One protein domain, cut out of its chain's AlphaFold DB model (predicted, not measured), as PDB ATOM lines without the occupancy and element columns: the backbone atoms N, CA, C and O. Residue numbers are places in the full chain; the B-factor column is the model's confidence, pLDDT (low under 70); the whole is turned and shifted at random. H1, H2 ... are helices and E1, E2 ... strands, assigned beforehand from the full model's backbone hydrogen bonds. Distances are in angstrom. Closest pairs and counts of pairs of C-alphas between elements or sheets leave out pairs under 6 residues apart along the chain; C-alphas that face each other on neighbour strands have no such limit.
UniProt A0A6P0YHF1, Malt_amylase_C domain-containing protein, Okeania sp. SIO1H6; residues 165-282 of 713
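What this domain is: This is residues 165 to 282 of the 713 residues of the protein "Malt_amylase_C domain-containing protein" of Okeania sp. SIO1H6 (UniProt A0A6P0YHF1). What shape do these atoms make? A strongly twisted sheet of six strands, curled like part of a barrel, wraps round helix H2, with short H1 at a corner with H2. What is it made of? The 118 printed residues include two named helices and six named strands, in the order E1 H1 H2 E2 E3 E4 E5 E6. The mixed sheet runs E1 E5 E6 E4 E3 E2; the class is mixed, helices and strands. The whole is compact, with a radius of gyration of the C-alphas of 14.5 A, and spans 46 by 28 by 23 A.

Where its parts are: Where does it begin? E1, residues 165 to 167, begins at C-alpha 165 (-32.796, -37.185, -24.573); H1 is residues 173 to 176 and H2 residues 178 to 192, 21.3 A long. Which strands follow? E2 is residues 205 to 218, 33.4 A; E3 221 to 232, 34.4 A; E4 238 to 247, 29.0 A; E5 261 to 267, 16.7 A. E6, residues 274 to 278, 13.5 A, ends at C-alpha 278 (-35.475, -28.062, -36.508).

How they stand to each other: How do the strands pair? E1 and E5 are parallel, with N 165 and O 264 2.8 A apart; E2, E3 and E4 form a meander, each strand the antiparallel neighbour of the one before, with N 214 and O 225 at 2.8 A and N 226 and O 242 at 2.8 A. E6 is antiparallel to E5, N 265 and O 274 at 2.8 A, and to E4, N 275 and O 247 at 2.8 A. Where are the helices? H2 is on one face of the sheet, two layers, its closest C-alphas to E2 being Glu 185 and Thr 208, 5.7 A; 9 of its 11 O i to N i+4 pairs are within hydrogen-bond range, while H1 is too short for one. H1 and H2 touch only at the corner, at Ile 174 and Lys 181, C-alphas 5.1 A apart.

The domain as a whole: How far does it reach? The two C-alphas farthest apart, those of Glu 234 and Glu 251, are 47.0 A apart, and the printed part has no cut. Which links are long, and where is confidence low? The links H2 to E2 and E4 to E5 are long; pLDDT is under 70 at residues 234 to 235 and 251 to 254.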
ATOM      1  N   LEU A 165     -33.978 -36.445 -24.144       90.19
ATOM      2  CA  LEU A 165     -32.796 -37.185 -24.573       90.19
ATOM      3  C   LEU A 165     -31.620 -36.808 -23.667       90.19
ATOM      4  O   LEU A 165     -31.393 -35.633 -23.397       90.19
ATOM      5  N   THR A 166     -30.862 -37.792 -23.186       88.50
ATOM      6  CA  THR A 166     -29.703 -37.549 -22.315       88.50
ATOM      7  C   THR A 166     -28.415 -37.855 -23.061       88.50
ATOM      8  O   THR A 166     -28.249 -38.975 -23.532       88.50
ATOM      9  N   VAL A 167     -27.504 -36.882 -23.134       88.81
ATOM     10  CA  VAL A 167     -26.180 -37.013 -23.766       88.81
ATOM     11  C   VAL A 167     -25.065 -36.798 -22.742       88.81
ATOM     12  O   VAL A 167     -25.186 -35.986 -21.821       88.81
ATOM     13  N   ALA A 168     -23.969 -37.545 -22.885       80.12
ATOM     14  CA  ALA A 168     -22.849 -37.498 -21.942       80.12
ATOM     15  C   ALA A 168     -21.911 -36.300 -22.172       80.12
ATOM     16  O   ALA A 168     -21.429 -35.707 -21.209       80.12
ATOM     17  N   GLY A 169     -21.651 -35.960 -23.440       80.19
ATOM     18  CA  GLY A 169     -20.655 -34.971 -23.840       80.19
ATOM     19  C   GLY A 169     -21.261 -33.833 -24.645       80.19
ATOM     20  O   GLY A 169     -21.763 -32.881 -24.065       80.19
ATOM     21  N   ASN A 170     -21.181 -33.918 -25.973       86.25
ATOM     22  CA  ASN A 170     -21.638 -32.895 -26.919       86.25
ATOM     23  C   ASN A 170     -23.041 -33.252 -27.446       86.25
ATOM     24  O   ASN A 170     -23.375 -34.426 -27.577       86.25
ATOM     25  N   TRP A 171     -23.866 -32.265 -27.804       89.56
ATOM     26  CA  TRP A 171     -25.162 -32.528 -28.436       89.56
ATOM     27  C   TRP A 171     -25.039 -33.362 -29.725       89.56
ATOM     28  O   TRP A 171     -25.903 -34.190 -29.984       89.56
ATOM     29  N   LYS A 172     -23.940 -33.231 -30.487       89.94
ATOM     30  CA  LYS A 172     -23.651 -34.035 -31.693       89.94
ATOM     31  C   LYS A 172     -23.502 -35.538 -31.391       89.94
ATOM     32  O   LYS A 172     -23.602 -36.352 -32.311       89.94
ATOM     33  N   ASP A 173     -23.334 -35.928 -30.122       87.50
ATOM     34  CA  ASP A 173     -23.290 -37.335 -29.701       87.50
ATOM     35  C   ASP A 173     -24.609 -38.077 -29.976       87.50
ATOM     36  O   ASP A 173     -24.602 -39.305 -30.092       87.50
ATOM     37  N   ILE A 174     -25.725 -37.354 -30.172       90.25
ATOM     38  CA  ILE A 174     -27.003 -37.940 -30.612       90.25
ATOM     39  C   ILE A 174     -26.890 -38.684 -31.949       90.25
ATOM     40  O   ILE A 174     -27.716 -39.547 -32.232       90.25
ATOM     41  N   PHE A 175     -25.885 -38.371 -32.772       91.38
ATOM     42  CA  PHE A 175     -25.672 -39.016 -34.069       91.38
ATOM     43  C   PHE A 175     -24.686 -40.187 -34.015       91.38
ATOM     44  O   PHE A 175     -24.742 -41.070 -34.872       91.38
ATOM     45  N   SER A 176     -23.773 -40.196 -33.040       87.00
ATOM     46  CA  SER A 176     -22.658 -41.149 -32.966       87.00
ATOM     47  C   SER A 176     -22.890 -42.279 -31.958       87.00
ATOM     48  O   SER A 176     -22.426 -43.398 -32.182       87.00
ATOM     49  N   GLN A 177     -23.629 -42.033 -30.870       86.94
ATOM     50  CA  GLN A 177     -23.892 -43.030 -29.828       86.94
ATOM     51  C   GLN A 177     -25.148 -43.847 -30.149       86.94
ATOM     52  O   GLN A 177     -26.257 -43.318 -30.146       86.94
ATOM     53  N   ALA A 178     -24.987 -45.154 -30.384       84.50
ATOM     54  CA  ALA A 178     -26.044 -46.029 -30.907       84.50
ATOM     55  C   ALA A 178     -27.356 -46.006 -30.097       84.50
ATOM     56  O   ALA A 178     -28.433 -45.963 -30.689       84.50
ATOM     57  N   GLU A 179     -27.285 -46.004 -28.761       86.31
ATOM     58  CA  GLU A 179     -28.488 -45.987 -27.916       86.31
ATOM     59  C   GLU A 179     -29.258 -44.662 -28.041       86.31
ATOM     60  O   GLU A 179     -30.477 -44.660 -28.211       86.31
ATOM     61  N   ILE A 180     -28.552 -43.529 -28.011       87.06
ATOM     62  CA  ILE A 180     -29.162 -42.196 -28.109       87.06
ATOM     63  C   ILE A 180     -29.683 -41.955 -29.527       87.06
ATOM     64  O   ILE A 180     -30.806 -41.479 -29.693       87.06
ATOM     65  N   LYS A 181     -28.907 -42.357 -30.539       90.81
ATOM     66  CA  LYS A 181     -29.298 -42.315 -31.949       90.81
ATOM     67  C   LYS A 181     -30.599 -43.079 -32.180       90.81
ATOM     68  O   LYS A 181     -31.525 -42.528 -32.766       90.81
ATOM     69  N   SER A 182     -30.709 -44.296 -31.644       88.12
ATOM     70  CA  SER A 182     -31.923 -45.110 -31.751       88.12
ATOM     71  C   SER A 182     -33.133 -44.450 -31.073       88.12
ATOM     72  O   SER A 182     -34.240 -44.474 -31.615       88.12
ATOM     73  N   ARG A 183     -32.939 -43.779 -29.926       89.62
ATOM     74  CA  ARG A 183     -34.009 -42.996 -29.279       89.62
ATOM     75  C   ARG A 183     -34.446 -41.799 -30.130       89.62
ATOM     76  O   ARG A 183     -35.650 -41.573 -30.265       89.62
ATOM     77  N   LEU A 184     -33.508 -41.066 -30.735       92.25
ATOM     78  CA  LEU A 184     -33.817 -39.972 -31.660       92.25
ATOM     79  C   LEU A 184     -34.583 -40.487 -32.891       92.25
ATOM     80  O   LEU A 184     -35.649 -39.962 -33.207       92.25
ATOM     81  N   GLU A 185     -34.104 -41.560 -33.525       92.56
ATOM     82  CA  GLU A 185     -34.760 -42.228 -34.660       92.56
ATOM     83  C   GLU A 185     -36.197 -42.654 -34.324       92.56
ATOM     84  O   GLU A 185     -37.093 -42.470 -35.144       92.56
ATOM     85  N   SER A 186     -36.455 -43.142 -33.105       88.94
ATOM     86  CA  SER A 186     -37.813 -43.498 -32.655       88.94
ATOM     87  C   SER A 186     -38.723 -42.292 -32.367       88.94
ATOM     88  O   SER A 186     -39.947 -42.415 -32.377       88.94
ATOM     89  N   THR A 187     -38.136 -41.117 -32.125       89.12
ATOM     90  CA  THR A 187     -38.853 -39.882 -31.776       89.12
ATOM     91  C   THR A 187     -39.302 -39.106 -33.014       89.12
ATOM     92  O   THR A 187     -40.414 -38.570 -33.052       89.12
ATOM     93  N   LEU A 188     -38.447 -39.059 -34.039       92.06
ATOM     94  CA  LEU A 188     -38.657 -38.260 -35.247       92.06
ATOM     95  C   LEU A 188     -39.983 -38.556 -35.982       92.06
ATOM     96  O   LEU A 188     -40.636 -37.590 -36.367       92.06
ATOM     97  N   PRO A 189     -40.471 -39.806 -36.129       90.50
ATOM     98  CA  PRO A 189     -41.744 -40.076 -36.804       90.50
ATOM     99  C   PRO A 189     -42.937 -39.312 -36.208       90.50
ATOM    100  O   PRO A 189     -43.733 -38.722 -36.940       90.50
ATOM    101  N   ASN A 190     -43.042 -39.276 -34.875       87.00
ATOM    102  CA  ASN A 190     -44.121 -38.569 -34.180       87.00
ATOM    103  C   ASN A 190     -43.987 -37.052 -34.325       87.00
ATOM    104  O   ASN A 190     -44.984 -36.371 -34.560       87.00
ATOM    105  N   TYR A 191     -42.762 -36.529 -34.255       89.00
ATOM    106  CA  TYR A 191     -42.485 -35.118 -34.527       89.00
ATOM    107  C   TYR A 191     -42.911 -34.724 -35.956       89.00
ATOM    108  O   TYR A 191     -43.691 -33.782 -36.142       89.00
ATOM    109  N   LEU A 192     -42.503 -35.513 -36.957       90.44
ATOM    110  CA  LEU A 192     -42.781 -35.255 -38.372       90.44
ATOM    111  C   LEU A 192     -44.263 -35.364 -38.747       90.44
ATOM    112  O   LEU A 192     -44.707 -34.704 -39.683       90.44
ATOM    113  N   SER A 193     -45.055 -36.144 -38.005       87.12
ATOM    114  CA  SER A 193     -46.495 -36.299 -38.269       87.12
ATOM    115  C   SER A 193     -47.285 -34.988 -38.217       87.12
ATOM    116  O   SER A 193     -48.323 -34.864 -38.875       87.12
ATOM    117  N   SER A 194     -46.771 -33.990 -37.493       83.75
ATOM    118  CA  SER A 194     -47.381 -32.663 -37.401       83.75
ATOM    119  C   SER A 194     -47.223 -31.835 -38.685       83.75
ATOM    120  O   SER A 194     -48.031 -30.944 -38.943       83.75
ATOM    121  N   PHE A 195     -46.256 -32.167 -39.548       85.38
ATOM    122  CA  PHE A 195     -45.926 -31.373 -40.728       85.38
ATOM    123  C   PHE A 195     -46.686 -31.824 -41.979       85.38
ATOM    124  O   PHE A 195     -46.742 -33.022 -42.253       85.38
ATOM    125  N   PRO A 196     -47.268 -30.909 -42.779       82.50
ATOM    126  CA  PRO A 196     -48.011 -31.256 -43.998       82.50
ATOM    127  C   PRO A 196     -47.207 -32.087 -45.004       82.50
ATOM    128  O   PRO A 196     -47.742 -33.040 -45.558       82.50
ATOM    129  N   TRP A 197     -45.917 -31.784 -45.162       86.75
ATOM    130  CA  TRP A 197     -45.020 -32.418 -46.131       86.75
ATOM    131  C   TRP A 197     -44.615 -33.862 -45.805       86.75
ATOM    132  O   TRP A 197     -44.013 -34.548 -46.635       86.75
ATOM    133  N   PHE A 198     -44.921 -34.360 -44.606       89.00
ATOM    134  CA  PHE A 198     -44.622 -35.743 -44.255       89.00
ATOM    135  C   PHE A 198     -45.691 -36.690 -44.824       89.00
ATOM    136  O   PHE A 198     -46.830 -36.720 -44.363       89.00
ATOM    137  N   GLY A 199     -45.309 -37.501 -45.812       81.38
ATOM    138  CA  GLY A 199     -46.196 -38.440 -46.515       81.38
ATOM    139  C   GLY A 199     -46.436 -39.764 -45.778       81.38
ATOM    140  O   GLY A 199     -47.312 -40.541 -46.161       81.38
ATOM    141  N   GLY A 200     -45.687 -40.031 -44.704       79.62
ATOM    142  CA  GLY A 200     -45.767 -41.269 -43.924       79.62
ATOM    143  C   GLY A 200     -46.914 -41.342 -42.908       79.62
ATOM    144  O   GLY A 200     -47.032 -42.352 -42.223       79.62
ATOM    145  N   LYS A 201     -47.770 -40.314 -42.791       77.75
ATOM    146  CA  LYS A 201     -48.807 -40.206 -41.733       77.75
ATOM    147  C   LYS A 201     -49.794 -41.371 -41.698       77.75
ATOM    148  O   LYS A 201     -50.159 -41.836 -40.624       77.75
ATOM    149  N   ASN A 202     -50.189 -41.846 -42.876       73.12
ATOM    150  CA  ASN A 202     -51.183 -42.908 -43.042       73.12
ATOM    151  C   ASN A 202     -50.538 -44.269 -43.355       73.12
ATOM    152  O   ASN A 202     -51.223 -45.191 -43.791       73.12
ATOM    153  N   LYS A 203     -49.217 -44.399 -43.174       78.31
ATOM    154  CA  LYS A 203     -48.462 -45.626 -43.448       78.31
ATOM    155  C   LYS A 203     -47.930 -46.209 -42.144       78.31
ATOM    156  O   LYS A 203     -47.486 -45.485 -41.259       78.31
ATOM    157  N   VAL A 204     -47.915 -47.535 -42.044       77.38
ATOM    158  CA  VAL A 204     -47.301 -48.217 -40.897       77.38
ATOM    159  C   VAL A 204     -45.789 -48.288 -41.111       77.38
ATOM    160  O   VAL A 204     -45.326 -48.948 -42.049       77.38
ATOM    161  N   ILE A 205     -45.031 -47.614 -40.242       81.62
ATOM    162  CA  ILE A 205     -43.565 -47.522 -40.288       81.62
ATOM    163  C   ILE A 205     -42.953 -48.791 -39.671       81.62
ATOM    164  O   ILE A 205     -43.237 -49.145 -38.529       81.62
ATOM    165  N   GLN A 206     -42.111 -49.490 -40.438       78.81
ATOM    166  CA  GLN A 206     -41.325 -50.642 -39.984       78.81
ATOM    167  C   GLN A 206     -40.030 -50.222 -39.290       78.81
ATOM    168  O   GLN A 206     -39.654 -50.829 -38.292       78.81
ATOM    169  N   SER A 207     -39.324 -49.232 -39.836       83.19
ATOM    170  CA  SER A 207     -38.081 -48.726 -39.255       83.19
ATOM    171  C   SER A 207     -37.809 -47.290 -39.692       83.19
ATOM    172  O   SER A 207     -38.216 -46.880 -40.781       83.19
ATOM    173  N   THR A 208     -37.044 -46.580 -38.868       91.56
ATOM    174  CA  THR A 208     -36.543 -45.229 -39.127       91.56
ATOM    175  C   THR A 208     -35.041 -45.222 -38.865       91.56
ATOM    176  O   THR A 208     -34.618 -45.704 -37.818       91.56
ATOM    177  N   GLU A 209     -34.240 -44.730 -39.810       93.44
ATOM    178  CA  GLU A 209     -32.775 -44.746 -39.710       93.44
ATOM    179  C   GLU A 209     -32.168 -43.430 -40.210       93.44
ATOM    180  O   GLU A 209     -32.492 -42.963 -41.300       93.44
ATOM    181  N   ILE A 210     -31.251 -42.839 -39.441       95.38
ATOM    182  CA  ILE A 210     -30.435 -41.711 -39.907       95.38
ATOM    183  C   ILE A 210     -29.291 -42.276 -40.749       95.38
ATOM    184  O   ILE A 210     -28.386 -42.938 -40.218       95.38
ATOM    185  N   THR A 211     -29.323 -42.001 -42.051       93.50
ATOM    186  CA  THR A 211     -28.402 -42.580 -43.037       93.50
ATOM    187  C   THR A 211     -27.287 -41.637 -43.467       93.50
ATOM    188  O   THR A 211     -26.247 -42.116 -43.926       93.50
ATOM    189  N   GLU A 212     -27.448 -40.333 -43.281       94.62
ATOM    190  CA  GLU A 212     -26.431 -39.315 -43.553       94.62
ATOM    191  C   GLU A 212     -26.515 -38.204 -42.505       94.62
ATOM    192  O   GLU A 212     -27.602 -37.870 -42.034       94.62
ATOM    193  N   VAL A 213     -25.357 -37.643 -42.152       96.69
ATOM    194  CA  VAL A 213     -25.220 -36.482 -41.269       96.69
ATOM    195  C   VAL A 213     -24.213 -35.533 -41.906       96.69
ATOM    196  O   VAL A 213     -23.067 -35.905 -42.161       96.69
ATOM    197  N   ILE A 214     -24.653 -34.309 -42.167       95.88
ATOM    198  CA  ILE A 214     -23.881 -33.248 -42.809       95.88
ATOM    199  C   ILE A 214     -23.755 -32.102 -41.803       95.88
ATOM    200  O   ILE A 214     -24.717 -31.349 -41.623       95.88
ATOM    201  N   PRO A 215     -22.613 -31.978 -41.104       94.94
ATOM    202  CA  PRO A 215     -22.373 -30.860 -40.206       94.94
ATOM    203  C   PRO A 215     -22.291 -29.549 -40.995       94.94
ATOM    204  O   PRO A 215     -21.638 -29.476 -42.039       94.94
ATOM    205  N   ILE A 216     -22.954 -28.516 -40.484       92.50
ATOM    206  CA  ILE A 216     -22.950 -27.169 -41.045       92.50
ATOM    207  C   ILE A 216     -22.640 -26.186 -39.923       92.50
ATOM    208  O   ILE A 216     -23.427 -26.017 -38.991       92.50
ATOM    209  N   ASP A 217     -21.501 -25.517 -40.053       88.56
ATOM    210  CA  ASP A 217     -21.129 -24.397 -39.200       88.56
ATOM    211  C   ASP A 217     -21.485 -23.104 -39.937       88.56
ATOM    212  O   ASP A 217     -20.858 -22.746 -40.938       88.56
ATOM    213  N   TYR A 218     -22.524 -22.414 -39.467       85.62
ATOM    214  CA  TYR A 218     -23.022 -21.191 -40.092       85.62
ATOM    215  C   TYR A 218     -23.231 -20.117 -39.023       85.62
ATOM    216  O   TYR A 218     -23.893 -20.356 -38.019       85.62
ATOM    217  N   GLN A 219     -22.613 -18.944 -39.205       83.38
ATOM    218  CA  GLN A 219     -22.658 -17.823 -38.248       83.38
ATOM    219  C   GLN A 219     -22.375 -18.229 -36.783       83.38
ATOM    220  O   GLN A 219     -23.063 -17.803 -35.862       83.38
ATOM    221  N   GLN A 220     -21.348 -19.061 -36.558       80.81
ATOM    222  CA  GLN A 220     -20.958 -19.586 -35.233       80.81
ATOM    223  C   GLN A 220     -22.005 -20.490 -34.553       80.81
ATOM    224  O   GLN A 220     -21.834 -20.854 -33.389       80.81
ATOM    225  N   LYS A 221     -23.059 -20.895 -35.268       83.56
ATOM    226  CA  LYS A 221     -24.010 -21.913 -34.827       83.56
ATOM    227  C   LYS A 221     -23.634 -23.248 -35.455       83.56
ATOM    228  O   LYS A 221     -23.523 -23.367 -36.676       83.56
ATOM    229  N   GLU A 222     -23.435 -24.247 -34.607       87.00
ATOM    230  CA  GLU A 222     -23.221 -25.617 -35.052       87.00
ATOM    231  C   GLU A 222     -24.572 -26.271 -35.345       87.00
ATOM    232  O   GLU A 222     -25.420 -26.384 -34.461       87.00
ATOM    233  N   THR A 223     -24.762 -26.744 -36.569       91.88
ATOM    234  CA  THR A 223     -25.993 -27.415 -37.002       91.88
ATOM    235  C   THR A 223     -25.663 -28.699 -37.754       91.88
ATOM    236  O   THR A 223     -24.517 -28.935 -38.145       91.88
ATOM    237  N   ALA A 224     -26.655 -29.562 -37.948       94.56
ATOM    238  CA  ALA A 224     -26.500 -30.771 -38.744       94.56
ATOM    239  C   ALA A 224     -27.723 -30.989 -39.632       94.56
ATOM    240  O   ALA A 224     -28.839 -31.083 -39.131       94.56
ATOM    241  N   LEU A 225     -27.517 -31.126 -40.941       96.12
ATOM    242  CA  LEU A 225     -28.538 -31.676 -41.830       96.12
ATOM    243  C   LEU A 225     -28.436 -33.198 -41.824       96.12
ATOM    244  O   LEU A 225     -27.350 -33.750 -41.980       96.12
ATOM    245  N   ILE A 226     -29.562 -33.878 -41.661       96.69
ATOM    246  CA  ILE A 226     -29.642 -35.334 -41.634       96.69
ATOM    247  C   ILE A 226     -30.563 -35.851 -42.730       96.69
ATOM    248  O   ILE A 226     -31.570 -35.218 -43.061       96.69
ATOM    249  N   PHE A 227     -30.220 -37.018 -43.275       96.56
ATOM    250  CA  PHE A 227     -31.134 -37.799 -44.106       96.56
ATOM    251  C   PHE A 227     -31.725 -38.910 -43.248       96.56
ATOM    252  O   PHE A 227     -30.990 -39.679 -42.621       96.56
ATOM    253  N   LEU A 228     -33.051 -38.960 -43.207       96.06
ATOM    254  CA  LEU A 228     -33.824 -39.894 -42.406       96.06
ATOM    255  C   LEU A 228     -34.606 -40.835 -43.325       96.06
ATOM    256  O   LEU A 228     -35.550 -40.403 -43.987       96.06
ATOM    257  N   ASP A 229     -34.224 -42.108 -43.349       94.38
ATOM    258  CA  ASP A 229     -34.878 -43.139 -44.153       94.38
ATOM    259  C   ASP A 229     -36.021 -43.789 -43.367       94.38
ATOM    260  O   ASP A 229     -35.854 -44.231 -42.228       94.38
ATOM    261  N   PHE A 230     -37.181 -43.898 -44.011       90.69
ATOM    262  CA  PHE A 230     -38.360 -44.601 -43.521       90.69
ATOM    263  C   PHE A 230     -38.606 -45.843 -44.363       90.69
ATOM    264  O   PHE A 230     -38.797 -45.759 -45.577       90.69
ATOM    265  N   ASN A 231     -38.675 -46.999 -43.706       86.69
ATOM    266  CA  ASN A 231     -39.190 -48.222 -44.312       86.69
ATOM    267  C   ASN A 231     -40.623 -48.443 -43.836       86.69
ATOM    268  O   ASN A 231     -40.885 -48.415 -42.634       86.69
ATOM    269  N   TYR A 232     -41.535 -48.709 -44.763       81.56
ATOM    270  CA  TYR A 232     -42.944 -48.972 -44.469       81.56
ATOM    271  C   TYR A 232     -43.280 -50.452 -44.647       81.56
ATOM    272  O   TYR A 232     -42.541 -51.208 -45.276       81.56
ATOM    273  N   THR A 233     -44.412 -50.874 -44.084       71.00
ATOM    274  CA  THR A 233     -44.965 -52.218 -44.334       71.00
ATOM    275  C   THR A 233     -45.422 -52.396 -45.776       71.00
ATOM    276  O   THR A 233     -45.279 -53.482 -46.334       71.00
ATOM    277  N   GLU A 234     -45.910 -51.314 -46.379       68.81
ATOM    278  CA  GLU A 234     -46.377 -51.242 -47.754       68.81
ATOM    279  C   GLU A 234     -45.847 -49.962 -48.417       68.81
ATOM    280  O   GLU A 234     -45.800 -48.898 -47.797       68.81
ATOM    281  N   GLY A 235     -45.475 -50.063 -49.695       69.44
ATOM    282  CA  GLY A 235     -44.914 -48.958 -50.475       69.44
ATOM    283  C   GLY A 235     -43.383 -48.912 -50.488       69.44
ATOM    284  O   GLY A 235     -42.702 -49.747 -49.891       69.44
ATOM    285  N   SER A 236     -42.842 -47.945 -51.229       78.06
ATOM    286  CA  SER A 236     -41.397 -47.721 -51.327       78.06
ATOM    287  C   SER A 236     -40.858 -47.008 -50.082       78.06
ATOM    288  O   SER A 236     -41.587 -46.202 -49.494       78.06
ATOM    289  N   PRO A 237     -39.591 -47.253 -49.698       86.69
ATOM    290  CA  PRO A 237     -38.910 -46.440 -48.697       86.69
ATOM    291  C   PRO A 237     -38.888 -44.961 -49.093       86.69
ATOM    292  O   PRO A 237     -38.844 -44.634 -50.281       86.69
ATOM    293  N   GLU A 238     -38.906 -44.075 -48.101       91.94
ATOM    294  CA  GLU A 238     -38.851 -42.623 -48.305       91.94
ATOM    295  C   GLU A 238     -37.726 -42.020 -47.467       91.94
ATOM    296  O   GLU A 238     -37.593 -42.346 -46.291       91.94
ATOM    297  N   THR A 239     -36.944 -41.122 -48.062       94.00
ATOM    298  CA  THR A 239     -35.870 -40.393 -47.379       94.00
ATOM    299  C   THR A 239     -36.294 -38.946 -47.168       94.00
ATOM    300  O   THR A 239     -36.784 -38.306 -48.097       94.00
ATOM    301  N   TYR A 240     -36.090 -38.413 -45.964       95.50
ATOM    302  CA  TYR A 240     -36.432 -37.033 -45.614       95.50
ATOM    303  C   TYR A 240     -35.222 -36.227 -45.135       95.50
ATOM    304  O   TYR A 240     -34.384 -36.736 -44.393       95.50
ATOM    305  N   LEU A 241     -35.167 -34.954 -45.530       95.75
ATOM    306  CA  LEU A 241     -34.196 -33.965 -45.072       95.75
ATOM    307  C   LEU A 241     -34.709 -33.230 -43.832       95.75
ATOM    308  O   LEU A 241     -35.740 -32.548 -43.870       95.75
ATOM    309  N   ILE A 242     -33.939 -33.295 -42.750       95.06
ATOM    310  CA  ILE A 242     -34.214 -32.560 -41.510       95.06
ATOM    311  C   ILE A 242     -32.935 -31.851 -41.099       95.06
ATOM    312  O   ILE A 242     -31.871 -32.460 -41.111       95.06
ATOM    313  N   GLY A 243     -33.014 -30.577 -40.734       94.50
ATOM    314  CA  GLY A 243     -31.891 -29.911 -40.090       94.50
ATOM    315  C   GLY A 243     -32.121 -29.850 -38.598       94.50
ATOM    316  O   GLY A 243     -33.201 -29.470 -38.178       94.50
ATOM    317  N   LEU A 244     -31.127 -30.220 -37.803       94.94
ATOM    318  CA  LEU A 244     -31.183 -30.197 -36.349       94.94
ATOM    319  C   LEU A 244     -30.138 -29.235 -35.796       94.94
ATOM    320  O   LEU A 244     -28.991 -29.202 -36.252       94.94
ATOM    321  N   SER A 245     -30.548 -28.478 -34.786       93.25
ATOM    322  CA  SER A 245     -29.680 -27.601 -34.011       93.25
ATOM    323  C   SER A 245     -30.006 -27.703 -32.526       93.25
ATOM    324  O   SER A 245     -31.064 -28.200 -32.124       93.25
ATOM    325  N   TYR A 246     -29.060 -27.251 -31.714       90.94
ATOM    326  CA  TYR A 246     -29.122 -27.279 -30.266       90.94
ATOM    327  C   TYR A 246     -28.903 -25.880 -29.702       90.94
ATOM    328  O   TYR A 246     -27.977 -25.177 -30.106       90.94
ATOM    329  N   LEU A 247     -29.725 -25.493 -28.728       88.38
ATOM    330  CA  LEU A 247     -29.482 -24.287 -27.943       88.38
ATOM    331  C   LEU A 247     -29.886 -24.475 -26.483       88.38
ATOM    332  O   LEU A 247     -30.733 -25.306 -26.152       88.38
ATOM    333  N   ILE A 248     -29.305 -23.658 -25.606       85.94
ATOM    334  CA  ILE A 248     -29.693 -23.566 -24.195       85.94
ATOM    335  C   ILE A 248     -30.536 -22.299 -24.035       85.94
ATOM    336  O   ILE A 248     -30.017 -21.208 -24.284       85.94
ATOM    337  N   PRO A 249     -31.811 -22.398 -23.622       78.25
ATOM    338  CA  PRO A 249     -32.646 -21.221 -23.425       78.25
ATOM    339  C   PRO A 249     -32.090 -20.291 -22.329       78.25
ATOM    340  O   PRO A 249     -31.973 -20.649 -21.157       78.25
ATOM    341  N   THR A 250     -31.768 -19.067 -22.728       74.94
ATOM    342  CA  THR A 250     -31.449 -17.885 -21.904       74.94
ATOM    343  C   THR A 250     -32.481 -16.768 -22.124       74.94
ATOM    344  O   THR A 250     -33.250 -16.821 -23.085       74.94
ATOM    345  N   GLU A 251     -32.484 -15.726 -21.285       59.81
ATOM    346  CA  GLU A 251     -33.419 -14.584 -21.392       59.81
ATOM    347  C   GLU A 251     -33.339 -13.818 -22.730       59.81
ATOM    348  O   GLU A 251     -34.296 -13.149 -23.105       59.81
ATOM    349  N   ILE A 252     -32.222 -13.927 -23.463       61.00
ATOM    350  CA  ILE A 252     -31.936 -13.178 -24.706       61.00
ATOM    351  C   ILE A 252     -32.095 -14.074 -25.954       61.00
ATOM    352  O   ILE A 252     -31.887 -13.645 -27.087       61.00
ATOM    353  N   THR A 253     -32.457 -15.345 -25.777       63.59
ATOM    354  CA  THR A 253     -32.479 -16.312 -26.887       63.59
ATOM    355  C   THR A 253     -33.674 -16.069 -27.801       63.59
ATOM    356  O   THR A 253     -34.780 -15.867 -27.291       63.59
ATOM    357  N   PRO A 254     -33.504 -16.138 -29.135       65.06
ATOM    358  CA  PRO A 254     -34.636 -16.105 -30.047       65.06
ATOM    359  C   PRO A 254     -35.644 -17.201 -29.692       65.06
ATOM    360  O   PRO A 254     -35.285 -18.346 -29.409       65.06
ATOM    361  N   GLN A 255     -36.921 -16.824 -29.685       77.12
ATOM    362  CA  GLN A 255     -38.008 -17.726 -29.345       77.12
ATOM    363  C   GLN A 255     -38.227 -18.711 -30.498       77.12
ATOM    364  O   GLN A 255     -38.815 -18.362 -31.520       77.12
ATOM    365  N   ILE A 256     -37.734 -19.940 -30.331       82.75
ATOM    366  CA  ILE A 256     -37.986 -21.030 -31.276       82.75
ATOM    367  C   ILE A 256     -39.467 -21.430 -31.186       82.75
ATOM    368  O   ILE A 256     -39.954 -21.679 -30.075       82.75
ATOM    369  N   PRO A 257     -40.199 -21.512 -32.315       84.00
ATOM    370  CA  PRO A 257     -41.592 -21.943 -32.307       84.00
ATOM    371  C   PRO A 257     -41.734 -23.357 -31.741       84.00
ATOM    372  O   PRO A 257     -40.907 -24.234 -32.000       84.00
ATOM    373  N   ARG A 258     -42.792 -23.603 -30.963       83.62
ATOM    374  CA  ARG A 258     -42.968 -24.862 -30.222       83.62
ATOM    375  C   ARG A 258     -43.043 -26.076 -31.148       83.62
ATOM    376  O   ARG A 258     -42.554 -27.144 -30.781       83.62
ATOM    377  N   GLU A 259     -43.640 -25.899 -32.316       84.75
ATOM    378  CA  GLU A 259     -43.760 -26.870 -33.399       84.75
ATOM    379  C   GLU A 259     -42.412 -27.239 -34.033       84.75
ATOM    380  O   GLU A 259     -42.289 -28.317 -34.603       84.75
ATOM    381  N   GLN A 260     -41.380 -26.399 -33.885       89.19
ATOM    382  CA  GLN A 260     -40.024 -26.693 -34.357       89.19
ATOM    383  C   GLN A 260     -39.186 -27.435 -33.306       89.19
ATOM    384  O   GLN A 260     -38.111 -27.929 -33.625       89.19
ATOM    385  N   ILE A 261     -39.658 -27.560 -32.060       90.19
ATOM    386  CA  ILE A 261     -38.920 -28.249 -30.993       90.19
ATOM    387  C   ILE A 261     -39.146 -29.761 -31.089       90.19
ATOM    388  O   ILE A 261     -40.266 -30.248 -30.919       90.19
ATOM    389  N   VAL A 262     -38.055 -30.496 -31.307       91.62
ATOM    390  CA  VAL A 262     -38.026 -31.957 -31.458       91.62
ATOM    391  C   VAL A 262     -38.001 -32.644 -30.095       91.62
ATOM    392  O   VAL A 262     -38.783 -33.561 -29.844       91.62
ATOM    393  N   ALA A 263     -37.096 -32.211 -29.215       91.75
ATOM    394  CA  ALA A 263     -36.846 -32.838 -27.921       91.75
ATOM    395  C   ALA A 263     -36.185 -31.863 -26.937       91.75
ATOM    396  O   ALA A 263     -35.535 -30.898 -27.337       91.75
ATOM    397  N   GLU A 264     -36.300 -32.155 -25.647       91.12
ATOM    398  CA  GLU A 264     -35.417 -31.590 -24.626       91.12
ATOM    399  C   GLU A 264     -34.135 -32.422 -24.567       91.12
ATOM    400  O   GLU A 264     -34.176 -33.654 -24.610       91.12
ATOM    401  N   LEU A 265     -32.989 -31.756 -24.471       90.50
ATOM    402  CA  LEU A 265     -31.688 -32.404 -24.417       90.50
ATOM    403  C   LEU A 265     -31.015 -32.095 -23.079       90.50
ATOM    404  O   LEU A 265     -30.620 -30.963 -22.804       90.50
ATOM    405  N   GLN A 266     -30.870 -33.122 -22.245       89.06
ATOM    406  CA  GLN A 266     -30.154 -33.043 -20.979       89.06
ATOM    407  C   GLN A 266     -28.697 -33.459 -21.190       89.06
ATOM    408  O   GLN A 266     -28.407 -34.620 -21.483       89.06
ATOM    409  N   MET A 267     -27.769 -32.525 -20.995       86.19
ATOM    410  CA  MET A 267     -26.335 -32.820 -21.010       86.19
ATOM    411  C   MET A 267     -25.863 -33.109 -19.580       86.19
ATOM    412  O   MET A 267     -26.197 -32.361 -18.664       86.19
ATOM    413  N   GLN A 268     -25.072 -34.169 -19.368       78.25
ATOM    414  CA  GLN A 268     -24.590 -34.542 -18.021       78.25
ATOM    415  C   GLN A 268     -23.780 -33.432 -17.327       78.25
ATOM    416  O   GLN A 268     -23.744 -33.373 -16.102       78.25
ATOM    417  N   GLN A 269     -23.136 -32.558 -18.103       72.25
ATOM    418  CA  GLN A 269     -22.289 -31.470 -17.604       72.25
ATOM    419  C   GLN A 269     -23.014 -30.114 -17.499       72.25
ATOM    420  O   GLN A 269     -22.379 -29.124 -17.142       72.25
ATOM    421  N   GLN A 270     -24.311 -30.033 -17.821       75.00
ATOM    422  CA  GLN A 270     -25.084 -28.784 -17.771       75.00
ATOM    423  C   GLN A 270     -26.257 -28.895 -16.797       75.00
ATOM    424  O   GLN A 270     -27.007 -29.868 -16.818       75.00
ATOM    425  N   GLU A 271     -26.440 -27.872 -15.956       73.75
ATOM    426  CA  GLU A 271     -27.530 -27.840 -14.969       73.75
ATOM    427  C   GLU A 271     -28.908 -27.615 -15.602       73.75
ATOM    428  O   GLU A 271     -29.906 -28.132 -15.103       73.75
ATOM    429  N   LYS A 272     -28.980 -26.849 -16.698       81.19
ATOM    430  CA  LYS A 272     -30.237 -26.560 -17.399       81.19
ATOM    431  C   LYS A 272     -30.373 -27.437 -18.647       81.19
ATOM    432  O   LYS A 272     -29.399 -27.539 -19.393       81.19
ATOM    433  N   PRO A 273     -31.556 -28.024 -18.906       83.94
ATOM    434  CA  PRO A 273     -31.816 -28.724 -20.158       83.94
ATOM    435  C   PRO A 273     -31.804 -27.727 -21.320       83.94
ATOM    436  O   PRO A 273     -32.365 -26.632 -21.223       83.94
ATOM    437  N   GLY A 274     -31.164 -28.108 -22.421       89.56
ATOM    438  CA  GLY A 274     -31.291 -27.392 -23.684       89.56
ATOM    439  C   GLY A 274     -32.420 -27.963 -24.539       89.56
ATOM    440  O   GLY A 274     -33.091 -28.927 -24.165       89.56
ATOM    441  N   ILE A 275     -32.623 -27.373 -25.710       90.75
ATOM    442  CA  ILE A 275     -33.634 -27.806 -26.677       90.75
ATOM    443  C   ILE A 275     -32.966 -28.238 -27.979       90.75
ATOM    444  O   ILE A 275     -32.065 -27.569 -28.487       90.75
ATOM    445  N   LEU A 276     -33.429 -29.367 -28.511       92.88
ATOM    446  CA  LEU A 276     -33.144 -29.837 -29.859       92.88
ATOM    447  C   LEU A 276     -34.310 -29.413 -30.753       92.88
ATOM    448  O   LEU A 276     -35.465 -29.729 -30.453       92.88
ATOM    449  N   PHE A 277     -34.027 -28.709 -31.840       91.69
ATOM    450  CA  PHE A 277     -35.058 -28.129 -32.699       91.69
ATOM    451  C   PHE A 277     -34.692 -28.226 -34.184       91.69
ATOM    452  O   PHE A 277     -33.514 -28.379 -34.523       91.69
ATOM    453  N   ASP A 278     -35.697 -28.162 -35.064       92.44
ATOM    454  CA  ASP A 278     -35.475 -28.062 -36.508       92.44
ATOM    455  C   ASP A 278     -34.925 -26.670 -36.842       92.44
ATOM    456  O   ASP A 278     -35.487 -25.649 -36.441       92.44
ATOM    457  N   VAL A 279     -33.817 -26.638 -37.578       91.75
ATOM    458  CA  VAL A 279     -33.091 -25.421 -37.977       91.75
ATOM    459  C   VAL A 279     -33.967 -24.371 -38.661       91.75
ATOM    460  O   VAL A 279     -33.630 -23.194 -38.612       91.75
ATOM    461  N   LEU A 280     -35.102 -24.750 -39.255       88.88
ATOM    462  CA  LEU A 280     -36.057 -23.789 -39.810       88.88
ATOM    463  C   LEU A 280     -36.718 -22.887 -38.756       88.88
ATOM    464  O   LEU A 280     -37.273 -21.848 -39.106       88.88
ATOM    465  N   GLY A 281     -36.666 -23.256 -37.475       84.06
ATOM    466  CA  GLY A 281     -37.066 -22.379 -36.376       84.06
ATOM    467  C   GLY A 281     -36.095 -21.219 -36.128       84.06
ATOM    468  O   GLY A 281     -36.460 -20.264 -35.445       84.06
ATOM    469  N   ASP A 282     -34.880 -21.280 -36.679       86.12
ATOM    470  CA  ASP A 282     -33.849 -20.256 -36.531       86.12
ATOM    471  C   ASP A 282     -33.747 -19.389 -37.789       86.12
ATOM    472  O   ASP A 282     -33.321 -19.841 -38.854       86.12
TER     473      ASP A 282